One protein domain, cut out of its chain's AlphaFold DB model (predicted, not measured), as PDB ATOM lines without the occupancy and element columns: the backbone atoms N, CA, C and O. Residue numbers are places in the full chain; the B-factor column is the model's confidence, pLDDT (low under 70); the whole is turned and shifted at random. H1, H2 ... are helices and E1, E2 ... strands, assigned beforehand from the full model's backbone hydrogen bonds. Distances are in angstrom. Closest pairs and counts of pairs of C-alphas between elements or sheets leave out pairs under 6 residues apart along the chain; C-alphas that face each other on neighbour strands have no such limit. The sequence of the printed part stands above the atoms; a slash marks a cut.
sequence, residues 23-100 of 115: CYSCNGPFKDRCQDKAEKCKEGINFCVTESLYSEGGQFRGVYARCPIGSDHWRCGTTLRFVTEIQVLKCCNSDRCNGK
ATOM      1  N   CYS A  23      87.597  84.000  61.976       90.81
ATOM      2  CA  CYS A  23      86.925  84.136  60.682       90.81
ATOM      3  C   CYS A  23      85.416  84.282  60.864       90.81
ATOM      4  O   CYS A  23      84.855  83.791  61.841       90.81
ATOM      5  N   TYR A  24      84.736  84.943  59.928       89.81
ATOM      6  CA  TYR A  24      83.285  84.801  59.835       89.81
ATOM      7  C   TYR A  24      82.932  83.373  59.424       89.81
ATOM      8  O   TYR A  24      83.652  82.762  58.629       89.81
ATOM      9  N   SER A  25      81.834  82.868  59.977       86.44
ATOM     10  CA  SER A  25      81.346  81.510  59.778       86.44
ATOM     11  C   SER A  25      79.868  81.528  59.420       86.44
ATOM     12  O   SER A  25      79.054  82.133  60.123       86.44
ATOM     13  N   CYS A  26      79.514  80.876  58.322       83.56
ATOM     14  CA  CYS A  26      78.140  80.693  57.901       83.56
ATOM     15  C   CYS A  26      77.991  79.357  57.151       83.56
ATOM     16  O   CYS A  26      78.663  79.085  56.156       83.56
ATOM     17  N   ASN A  27      77.105  78.501  57.661       68.69
ATOM     18  CA  ASN A  27      76.878  77.147  57.153       68.69
ATOM     19  C   ASN A  27      75.635  77.114  56.262       68.69
ATOM     20  O   ASN A  27      74.615  76.533  56.623       68.69
ATOM     21  N   GLY A  28      75.689  77.785  55.118       66.94
ATOM     22  CA  GLY A  28      74.588  77.785  54.162       66.94
ATOM     23  C   GLY A  28      74.802  78.816  53.066       66.94
ATOM     24  O   GLY A  28      75.608  79.725  53.245       66.94
ATOM     25  N   PRO A  29      74.094  78.702  51.937       66.81
ATOM     26  CA  PRO A  29      74.172  79.716  50.907       66.81
ATOM     27  C   PRO A  29      73.359  80.928  51.375       66.81
ATOM     28  O   PRO A  29      72.129  80.922  51.326       66.81
ATOM     29  N   PHE A  30      74.035  81.974  51.847       67.94
ATOM     30  CA  PHE A  30      73.386  83.255  52.138       67.94
ATOM     31  C   PHE A  30      73.334  84.094  50.865       67.94
ATOM     32  O   PHE A  30      74.306  84.137  50.110       67.94
ATOM     33  N   LYS A  31      72.203  84.763  50.609       62.53
ATOM     34  CA  LYS A  31      72.016  85.536  49.371       62.53
ATOM     35  C   LYS A  31      72.937  86.759  49.271       62.53
ATOM     36  O   LYS A  31      73.312  87.143  48.172       62.53
ATOM     37  N   ASP A  32      73.330  87.357  50.398       61.44
ATOM     38  CA  ASP A  32      73.956  88.684  50.335       61.44
ATOM     39  C   ASP A  32      75.221  88.801  51.193       61.44
ATOM     40  O   ASP A  32      76.187  89.447  50.777       61.44
ATOM     41  N   ARG A  33      75.219  88.238  52.415       62.75
ATOM     42  CA  ARG A  33      76.299  88.414  53.401       62.75
ATOM     43  C   ARG A  33      76.385  87.244  54.374       62.75
ATOM     44  O   ARG A  33      75.369  86.687  54.769       62.75
ATOM     45  N   CYS A  34      77.608  86.986  54.828       67.50
ATOM     46  CA  CYS A  34      77.912  86.113  55.953       67.50
ATOM     47  C   CYS A  34      78.713  86.879  57.002       67.50
ATOM     48  O   CYS A  34      79.941  86.946  56.926       67.50
ATOM     49  N   GLN A  35      78.014  87.503  57.951       69.31
ATOM     50  CA  GLN A  35      78.639  88.208  59.080       69.31
ATOM     51  C   GLN A  35      78.020  87.847  60.437       69.31
ATOM     52  O   GLN A  35      78.460  88.361  61.463       69.31
ATOM     53  N   ASP A  36      77.031  86.954  60.455       67.94
ATOM     54  CA  ASP A  36      76.179  86.733  61.629       67.94
ATOM     55  C   ASP A  36      76.921  86.036  62.773       67.94
ATOM     56  O   ASP A  36      76.562  86.183  63.941       67.94
ATOM     57  N   LYS A  37      77.972  85.273  62.445       81.31
ATOM     58  CA  LYS A  37      78.810  84.569  63.417       81.31
ATOM     59  C   LYS A  37      80.277  84.682  63.043       81.31
ATOM     60  O   LYS A  37      80.639  84.612  61.871       81.31
ATOM     61  N   ALA A  38      81.118  84.829  64.057       88.00
ATOM     62  CA  ALA A  38      82.561  84.727  63.933       88.00
ATOM     63  C   ALA A  38      83.056  83.593  64.831       88.00
ATOM     64  O   ALA A  38      82.618  83.475  65.975       88.00
ATOM     65  N   GLU A  39      83.958  82.772  64.313       89.31
ATOM     66  CA  GLU A  39      84.549  81.642  65.020       89.31
ATOM     67  C   GLU A  39      86.071  81.775  65.047       89.31
ATOM     68  O   GLU A  39      86.687  82.326  64.129       89.31
ATOM     69  N   LYS A  40      86.685  81.290  66.125       91.12
ATOM     70  CA  LYS A  40      88.139  81.254  66.252       91.12
ATOM     71  C   LYS A  40      88.652  79.990  65.569       91.12
ATOM     72  O   LYS A  40      88.245  78.891  65.945       91.12
ATOM     73  N   CYS A  41      89.522  80.135  64.574       89.12
ATOM     74  CA  CYS A  41      90.093  78.988  63.884       89.12
ATOM     75  C   CYS A  41      91.075  78.232  64.783       89.12
ATOM     76  O   CYS A  41      91.596  78.761  65.770       89.12
ATOM     77  N   LYS A  42      91.331  76.970  64.418       87.38
ATOM     78  CA  LYS A  42      92.333  76.133  65.084       87.38
ATOM     79  C   LYS A  42      93.711  76.801  65.050       87.38
ATOM     80  O   LYS A  42      94.019  77.569  64.141       87.38
ATOM     81  N   GLU A  43      94.539  76.478  66.036       84.94
ATOM     82  CA  GLU A  43      95.946  76.885  66.074       84.94
ATOM     83  C   GLU A  43      96.671  76.516  64.767       84.94
ATOM     84  O   GLU A  43      96.375  75.499  64.137       84.94
ATOM     85  N   GLY A  44      97.571  77.396  64.320       81.94
ATOM     86  CA  GLY A  44      98.283  77.267  63.044       81.94
ATOM     87  C   GLY A  44      97.500  77.731  61.808       81.94
ATOM     88  O   GLY A  44      98.098  77.908  60.749       81.94
ATOM     89  N   ILE A  45      96.192  77.991  61.922       88.31
ATOM     90  CA  ILE A  45      95.410  78.580  60.832       88.31
ATOM     91  C   ILE A  45      95.572  80.101  60.816       88.31
ATOM     92  O   ILE A  45      95.215  80.796  61.769       88.31
ATOM     93  N   ASN A  46      96.056  80.615  59.686       90.06
ATOM     94  CA  ASN A  46      96.360  82.029  59.472       90.06
ATOM     95  C   ASN A  46      95.584  82.665  58.304       90.06
ATOM     96  O   ASN A  46      95.929  83.764  57.869       90.06
ATOM     97  N   PHE A  47      94.545  81.999  57.792       91.06
ATOM     98  CA  PHE A  47      93.701  82.528  56.722       91.06
ATOM     99  C   PHE A  47      92.238  82.111  56.863       91.06
ATOM    100  O   PHE A  47      91.924  81.091  57.473       91.06
ATOM    101  N   CYS A  48      91.346  82.931  56.316       91.19
ATOM    102  CA  CYS A  48      89.913  82.691  56.227       91.19
ATOM    103  C   CYS A  48      89.523  82.344  54.797       91.19
ATOM    104  O   CYS A  48      90.180  82.786  53.853       91.19
ATOM    105  N   VAL A  49      88.409  81.630  54.642       90.56
ATOM    106  CA  VAL A  49      87.856  81.251  53.338       90.56
ATOM    107  C   VAL A  49      86.513  81.945  53.116       90.56
ATOM    108  O   VAL A  49      85.681  82.019  54.027       90.56
ATOM    109  N   THR A  50      86.312  82.435  51.893       89.50
ATOM    110  CA  THR A  50      85.014  82.821  51.331       89.50
ATOM    111  C   THR A  50      84.783  82.021  50.054       89.50
ATOM    112  O   THR A  50      85.646  81.990  49.179       89.50
ATOM    113  N   GLU A  51      83.607  81.429  49.912       88.25
ATOM    114  CA  GLU A  51      83.184  80.688  48.726       88.25
ATOM    115  C   GLU A  51      81.898  81.305  48.176       88.25
ATOM    116  O   GLU A  51      80.951  81.542  48.918       88.25
ATOM    117  N   SER A  52      81.870  81.624  46.884       87.75
ATOM    118  CA  SER A  52      80.671  82.104  46.189       87.75
ATOM    119  C   SER A  52      80.210  81.066  45.176       87.75
ATOM    120  O   SER A  52      81.015  80.598  44.371       87.75
ATOM    121  N   LEU A  53      78.924  80.725  45.220       87.50
ATOM    122  CA  LEU A  53      78.284  79.757  44.339       87.50
ATOM    123  C   LEU A  53      77.453  80.463  43.267       87.50
ATOM    124  O   LEU A  53      76.681  81.379  43.565       87.50
ATOM    125  N   TYR A  54      77.544  79.963  42.041       86.56
ATOM    126  CA  TYR A  54      76.742  80.388  40.897       86.56
ATOM    127  C   TYR A  54      76.153  79.158  40.206       86.56
ATOM    128  O   TYR A  54      76.724  78.071  40.268       86.56
ATOM    129  N   SER A  55      75.020  79.317  39.528       86.94
ATOM    130  CA  SER A  55      74.576  78.342  38.531       86.94
ATOM    131  C   SER A  55      75.510  78.354  37.318       86.94
ATOM    132  O   SER A  55      76.289  79.289  37.129       86.94
ATOM    133  N   GLU A  56      75.395  77.345  36.455       80.12
ATOM    134  CA  GLU A  56      76.127  77.318  35.183       80.12
ATOM    135  C   GLU A  56      75.842  78.555  34.307       80.12
ATOM    136  O   GLU A  56      76.746  79.074  33.662       80.12
ATOM    137  N   GLY A  57      74.614  79.087  34.353       76.50
ATOM    138  CA  GLY A  57      74.229  80.326  33.665       76.50
ATOM    139  C   GLY A  57      74.693  81.618  34.353       76.50
ATOM    140  O   GLY A  57      74.192  82.690  34.024       76.50
ATOM    141  N   GLY A  58      75.571  81.530  35.357       78.62
ATOM    142  CA  GLY A  58      76.142  82.686  36.051       78.62
ATOM    143  C   GLY A  58      75.238  83.332  37.095       78.62
ATOM    144  O   GLY A  58      75.598  84.364  37.663       78.62
ATOM    145  N   GLN A  59      74.076  82.741  37.387       83.88
ATOM    146  CA  GLN A  59      73.175  83.270  38.404       83.88
ATOM    147  C   GLN A  59      73.743  82.991  39.791       83.88
ATOM    148  O   GLN A  59      73.980  81.840  40.155       83.88
ATOM    149  N   PHE A  60      73.919  84.040  40.587       84.94
ATOM    150  CA  PHE A  60      74.383  83.904  41.958       84.94
ATOM    151  C   PHE A  60      73.412  83.070  42.813       84.94
ATOM    152  O   PHE A  60      72.200  83.291  42.786       84.94
ATOM    153  N   ARG A  61      73.956  82.115  43.578       84.81
ATOM    154  CA  ARG A  61      73.194  81.196  44.441       84.81
ATOM    155  C   ARG A  61      73.440  81.413  45.925       84.81
ATOM    156  O   ARG A  61      72.512  81.246  46.711       84.81
ATOM    157  N   GLY A  62      74.658  81.771  46.314       84.81
ATOM    158  CA  GLY A  62      74.957  82.007  47.720       84.81
ATOM    159  C   GLY A  62      76.432  82.181  48.026       84.81
ATOM    160  O   GLY A  62      77.298  81.899  47.197       84.81
ATOM    161  N   VAL A  63      76.706  82.665  49.232       86.50
ATOM    162  CA  VAL A  63      78.054  82.817  49.775       86.50
ATOM    163  C   VAL A  63      78.203  82.001  51.054       86.50
ATOM    164  O   VAL A  63      77.280  81.948  51.865       86.50
ATOM    165  N   TYR A  64      79.379  81.402  51.217       87.06
ATOM    166  CA  TYR A  64      79.847  80.730  52.420       87.06
ATOM    167  C   TYR A  64      81.106  81.433  52.918       87.06
ATOM    168  O   TYR A  64      81.933  81.914  52.141       87.06
ATOM    169  N   ALA A  65      81.272  81.473  54.228       89.12
ATOM    170  CA  ALA A  65      82.427  82.023  54.911       89.12
ATOM    171  C   ALA A  65      82.747  81.072  56.058       89.12
ATOM    172  O   ALA A  65      81.826  80.634  56.744       89.12
ATOM    173  N   ARG A  66      84.012  80.691  56.226       89.81
ATOM    174  CA  ARG A  66      84.418  79.720  57.252       89.81
ATOM    175  C   ARG A  66      85.915  79.764  57.526       89.81
ATOM    176  O   ARG A  66      86.690  80.307  56.730       89.81
ATOM    177  N   CYS A  67      86.323  79.124  58.618       91.00
ATOM    178  CA  CYS A  67      87.700  78.659  58.748       91.00
ATOM    179  C   CYS A  67      88.041  77.628  57.645       91.00
ATOM    180  O   CYS A  67      87.166  76.875  57.193       91.00
ATOM    181  N   PRO A  68      89.302  77.577  57.191       90.50
ATOM    182  CA  PRO A  68      89.753  76.607  56.205       90.50
ATOM    183  C   PRO A  68      89.725  75.178  56.738       90.50
ATOM    184  O   PRO A  68      89.916  74.917  57.928       90.50
ATOM    185  N   ILE A  69      89.535  74.245  55.814       87.62
ATOM    186  CA  ILE A  69      89.568  72.804  56.035       87.62
ATOM    187  C   ILE A  69      90.517  72.165  55.019       87.62
ATOM    188  O   ILE A  69      90.585  72.587  53.866       87.62
ATOM    189  N   GLY A  70      91.241  71.127  55.445       84.75
ATOM    190  CA  GLY A  70      92.037  70.259  54.569       84.75
ATOM    191  C   GLY A  70      92.821  70.993  53.469       84.75
ATOM    192  O   GLY A  70      93.772  71.729  53.737       84.75
ATOM    193  N   SER A  71      92.416  70.769  52.217       81.62
ATOM    194  CA  SER A  71      93.091  71.227  50.997       81.62
ATOM    195  C   SER A  71      92.764  72.661  50.559       81.62
ATOM    196  O   SER A  71      93.205  73.069  49.485       81.62
ATOM    197  N   ASP A  72      92.036  73.452  51.353       86.94
ATOM    198  CA  ASP A  72      91.624  74.808  50.949       86.94
ATOM    199  C   ASP A  72      92.793  75.731  50.604       86.94
ATOM    200  O   ASP A  72      92.666  76.564  49.713       86.94
ATOM    201  N   HIS A  73      93.941  75.557  51.260       81.62
ATOM    202  CA  HIS A  73      95.141  76.338  50.965       81.62
ATOM    203  C   HIS A  73      95.593  76.194  49.502       81.62
ATOM    204  O   HIS A  73      96.045  77.169  48.908       81.62
ATOM    205  N   TRP A  74      95.392  75.022  48.887       84.19
ATOM    206  CA  TRP A  74      95.658  74.789  47.460       84.19
ATOM    207  C   TRP A  74      94.563  75.342  46.538       84.19
ATOM    208  O   TRP A  74      94.795  75.542  45.350       84.19
ATOM    209  N   ARG A  75      93.357  75.568  47.069       85.81
ATOM    210  CA  ARG A  75      92.176  76.039  46.326       85.81
ATOM    211  C   ARG A  75      91.977  77.552  46.428       85.81
ATOM    212  O   ARG A  75      91.102  78.098  45.754       85.81
ATOM    213  N   CYS A  76      92.758  78.246  47.251       87.31
ATOM    214  CA  CYS A  76      92.680  79.693  47.399       87.31
ATOM    215  C   CYS A  76      92.883  80.413  46.056       87.31
ATOM    216  O   CYS A  76      93.908  80.257  45.402       87.31
ATOM    217  N   GLY A  77      91.905  81.230  45.656       85.50
ATOM    218  CA  GLY A  77      91.940  81.991  44.401       85.50
ATOM    219  C   GLY A  77      91.512  81.191  43.168       85.50
ATOM    220  O   GLY A  77      91.551  81.724  42.061       85.50
ATOM    221  N   THR A  78      91.085  79.939  43.344       86.50
ATOM    222  CA  THR A  78      90.619  79.090  42.244       86.50
ATOM    223  C   THR A  78      89.131  79.271  41.967       86.50
ATOM    224  O   THR A  78      88.329  79.598  42.847       86.50
ATOM    225  N   THR A  79      88.768  79.039  40.708       88.50
ATOM    226  CA  THR A  79      87.384  78.838  40.286       88.50
ATOM    227  C   THR A  79      87.222  77.378  39.904       88.50
ATOM    228  O   THR A  79      87.993  76.864  39.095       88.50
ATOM    229  N   LEU A  80      86.223  76.716  40.471       87.25
ATOM    230  CA  LEU A  80      85.901  75.327  40.179       87.25
ATOM    231  C   LEU A  80      84.562  75.277  39.466       87.25
ATOM    232  O   LEU A  80      83.591  75.885  39.910       87.25
ATOM    233  N   ARG A  81      84.513  74.549  38.356       86.38
ATOM    234  CA  ARG A  81      83.279  74.309  37.614       86.38
ATOM    235  C   ARG A  81      82.857  72.867  37.836       86.38
ATOM    236  O   ARG A  81      83.604  71.944  37.525       86.38
ATOM    237  N   PHE A  82      81.659  72.702  38.368       84.62
ATOM    238  CA  PHE A  82      80.960  71.433  38.485       84.62
ATOM    239  C   PHE A  82      79.852  71.374  37.435       84.62
ATOM    240  O   PHE A  82      79.554  72.363  36.765       84.62
ATOM    241  N   VAL A  83      79.228  70.203  37.299       82.00
ATOM    242  CA  VAL A  83      78.176  69.956  36.300       82.00
ATOM    243  C   VAL A  83      77.010  70.943  36.434       82.00
ATOM    244  O   VAL A  83      76.428  71.337  35.435       82.00
ATOM    245  N   THR A  84      76.669  71.362  37.654       83.00
ATOM    246  CA  THR A  84      75.476  72.182  37.929       83.00
ATOM    247  C   THR A  84      75.784  73.550  38.534       83.00
ATOM    248  O   THR A  84      74.868  74.360  38.725       83.00
ATOM    249  N   GLU A  85      77.048  73.819  38.859       86.25
ATOM    250  CA  GLU A  85      77.441  75.004  39.615       86.25
ATOM    251  C   GLU A  85      78.886  75.427  39.364       86.25
ATOM    252  O   GLU A  85      79.745  74.641  38.968       86.25
ATOM    253  N   ILE A  86      79.151  76.697  39.637       88.44
ATOM    254  CA  ILE A  86      80.479  77.294  39.594       88.44
ATOM    255  C   ILE A  86      80.782  77.822  40.992       88.44
ATOM    256  O   ILE A  86      79.987  78.565  41.566       88.44
ATOM    257  N   GLN A  87      81.934  77.438  41.532       88.62
ATOM    258  CA  GLN A  87      82.415  77.850  42.843       88.62
ATOM    259  C   GLN A  87      83.621  78.771  42.676       88.62
ATOM    260  O   GLN A  87      84.584  78.428  41.990       88.62
ATOM    261  N   VAL A  88      83.597  79.927  43.333       88.25
ATOM    262  CA  VAL A  88      84.746  80.838  43.418       88.25
ATOM    263  C   VAL A  88      85.225  80.867  44.857       88.25
ATOM    264  O   VAL A  88      84.508  81.357  45.731       88.25
ATOM    265  N   LEU A  89      86.443  80.384  45.097       89.94
ATOM    266  CA  LEU A  89      87.030  80.318  46.431       89.94
ATOM    267  C   LEU A  89      88.109  81.393  46.578       89.94
ATOM    268  O   LEU A  89      89.068  81.451  45.809       89.94
ATOM    269  N   LYS A  90      87.972  82.261  47.582       89.44
ATOM    270  CA  LYS A  90      88.971  83.282  47.920       89.44
ATOM    271  C   LYS A  90      89.400  83.162  49.368       89.44
ATOM    272  O   LYS A  90      88.619  82.777  50.232       89.44
ATOM    273  N   CYS A  91      90.643  83.553  49.609       90.56
ATOM    274  CA  CYS A  91      91.257  83.518  50.922       90.56
ATOM    275  C   CYS A  91      91.814  84.886  51.302       90.56
ATOM    276  O   CYS A  91      92.116  85.712  50.436       90.56
ATOM    277  N   CYS A  92      91.929  85.129  52.600       89.88
ATOM    278  CA  CYS A  92      92.506  86.347  53.153       89.88
ATOM    279  C   CYS A  92      93.084  86.073  54.547       89.88
ATOM    280  O   CYS A  92      92.605  85.183  55.246       89.88
ATOM    281  N   ASN A  93      94.108  86.828  54.952       90.56
ATOM    282  CA  ASN A  93      94.983  86.451  56.072       90.56
ATOM    283  C   ASN A  93      94.883  87.423  57.257       90.56
ATOM    284  O   ASN A  93      95.889  87.808  57.849       90.56
ATOM    285  N   SER A  94      93.674  87.877  57.576       89.44
ATOM    286  CA  SER A  94      93.430  88.733  58.739       89.44
ATOM    287  C   SER A  94      92.107  88.397  59.410       89.44
ATOM    288  O   SER A  94      91.221  87.792  58.802       89.44
ATOM    289  N   ASP A  95      91.969  88.796  60.673       90.56
ATOM    290  CA  ASP A  95      90.748  88.540  61.427       90.56
ATOM    291  C   ASP A  95      89.516  89.078  60.687       90.56
ATOM    292  O   ASP A  95      89.430  90.257  60.326       90.56
ATOM    293  N   ARG A  96      88.537  88.193  60.486       89.00
ATOM    294  CA  ARG A  96      87.202  88.483  59.946       89.00
ATOM    295  C   ARG A  96      87.241  89.111  58.548       89.00
ATOM    296  O   ARG A  96      86.318  89.810  58.130       89.00
ATOM    297  N   CYS A  97      88.299  88.849  57.786       87.81
ATOM    298  CA  CYS A  97      88.476  89.399  56.445       87.81
ATOM    299  C   CYS A  97      87.478  88.837  55.414       87.81
ATOM    300  O   CYS A  97      87.206  89.479  54.398       87.81
ATOM    301  N   ASN A  98      86.891  87.669  55.693       86.94
ATOM    302  CA  ASN A  98      86.022  86.906  54.796       86.94
ATOM    303  C   ASN A  98      84.537  87.335  54.799       86.94
ATOM    304  O   ASN A  98      83.723  86.652  54.185       86.94
ATOM    305  N   GLY A  99      84.175  88.451  55.453       69.00
ATOM    306  CA  GLY A  99      82.775  88.908  55.569       69.00
ATOM    307  C   GLY A  99      82.421  90.191  54.813       69.00
ATOM    308  O   GLY A  99      81.242  90.494  54.652       69.00
ATOM    309  N   LYS A 100      83.401  90.977  54.339       60.75
ATOM    310  CA  LYS A 100      83.139  92.325  53.783       60.75
ATOM    311  C   LYS A 100      82.719  92.360  52.313       60.75
ATOM    312  O   LYS A 100      82.345  93.427  51.832       60.75
TER     313      LYS A 100
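This is residues 23 to 100 of the 115 residues of the protein "neurotoxin 3FTx-LT-like" of Pantherophis guttatus (UniProt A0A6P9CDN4). The domain is one twisted sheet of five strands, with the longer strands E4, E3 and E6 side by side in its middle and the short strands E1 and E5 at its edges. Beyond the end of the sheet where E3 begins and E4 ends lies a small two-stranded piece, E2 with residues 23 to 24, and the short helix H1 only grazes the sheet. The printed part has 78 residues with one named helix and six named strands, in the order E1, E2, E3, E4, H1, E5, E6; the sheet's order is E1, E4, E3, E6, E5, antiparallel throughout. The class is mostly strand, with under half of the residues in named elements. The whole is compact, with a radius of gyration of the C-alphas of 12.2 A and spans of 38 by 27 by 16 A.

E1 is residues 26 to 30, starting at C-alpha 26 (78.140, 80.693, 57.901), and measures 7.9 A. E2 is residues 38 to 40, 7.0 A. E3, residues 48 to 55, is 23.8 A long and begins at C-alpha 48 (89.913, 82.691, 56.227). E4, residues 60 to 66, is 18.8 A long. H1 is residues 72 to 75, 4.8 A, and E5 is residues 79 to 81, 6.7 A. E6, residues 85 to 92, is 23.2 A long and ends at C-alpha 92 (92.506, 86.347, 53.153).

In the sheet, edge strand E1 is antiparallel to E4 at 165 degrees, with N 26 and O 65 at 2.8 A. E4 and E3 form a hairpin at 163 degrees; N 51 and O 64 are 2.8 A apart, within hydrogen-bond range. E3 and E6 are antiparallel at 161 degrees, with N 50 and O 90 at 2.9 A and N 90 and O 50 at 2.8 A. E6 and edge strand E5 form a hairpin at 162 degrees, with N 80 and O 87 at 2.8 A. H1 is on the sheet but only grazes it, with its residues 72 to 75; its closest C-alphas to E6 are those of Arg 75 and Leu 89, 6.7 A apart. H1 is too short for an O i to N i+4 pair, and its one O i to N i+3 pair is within hydrogen-bond range. E2 pairs with no named strand, but its residues 38 to 39 pair antiparallel with residues 23 to 24. E2 is apart from E4, only just, with closest C-alphas 8.0 A apart.

The two C-alphas farthest apart are those of Glu 43 and Gly 57, at 39.2 A. The printed part has no cut. No link is long; those from E1 to E2 and from E2 to E3 are short, and the others are tight. The mean pLDDT of the printed part is 83.7, and residues 27 to 36 and 99 to 100 of this model are under 70.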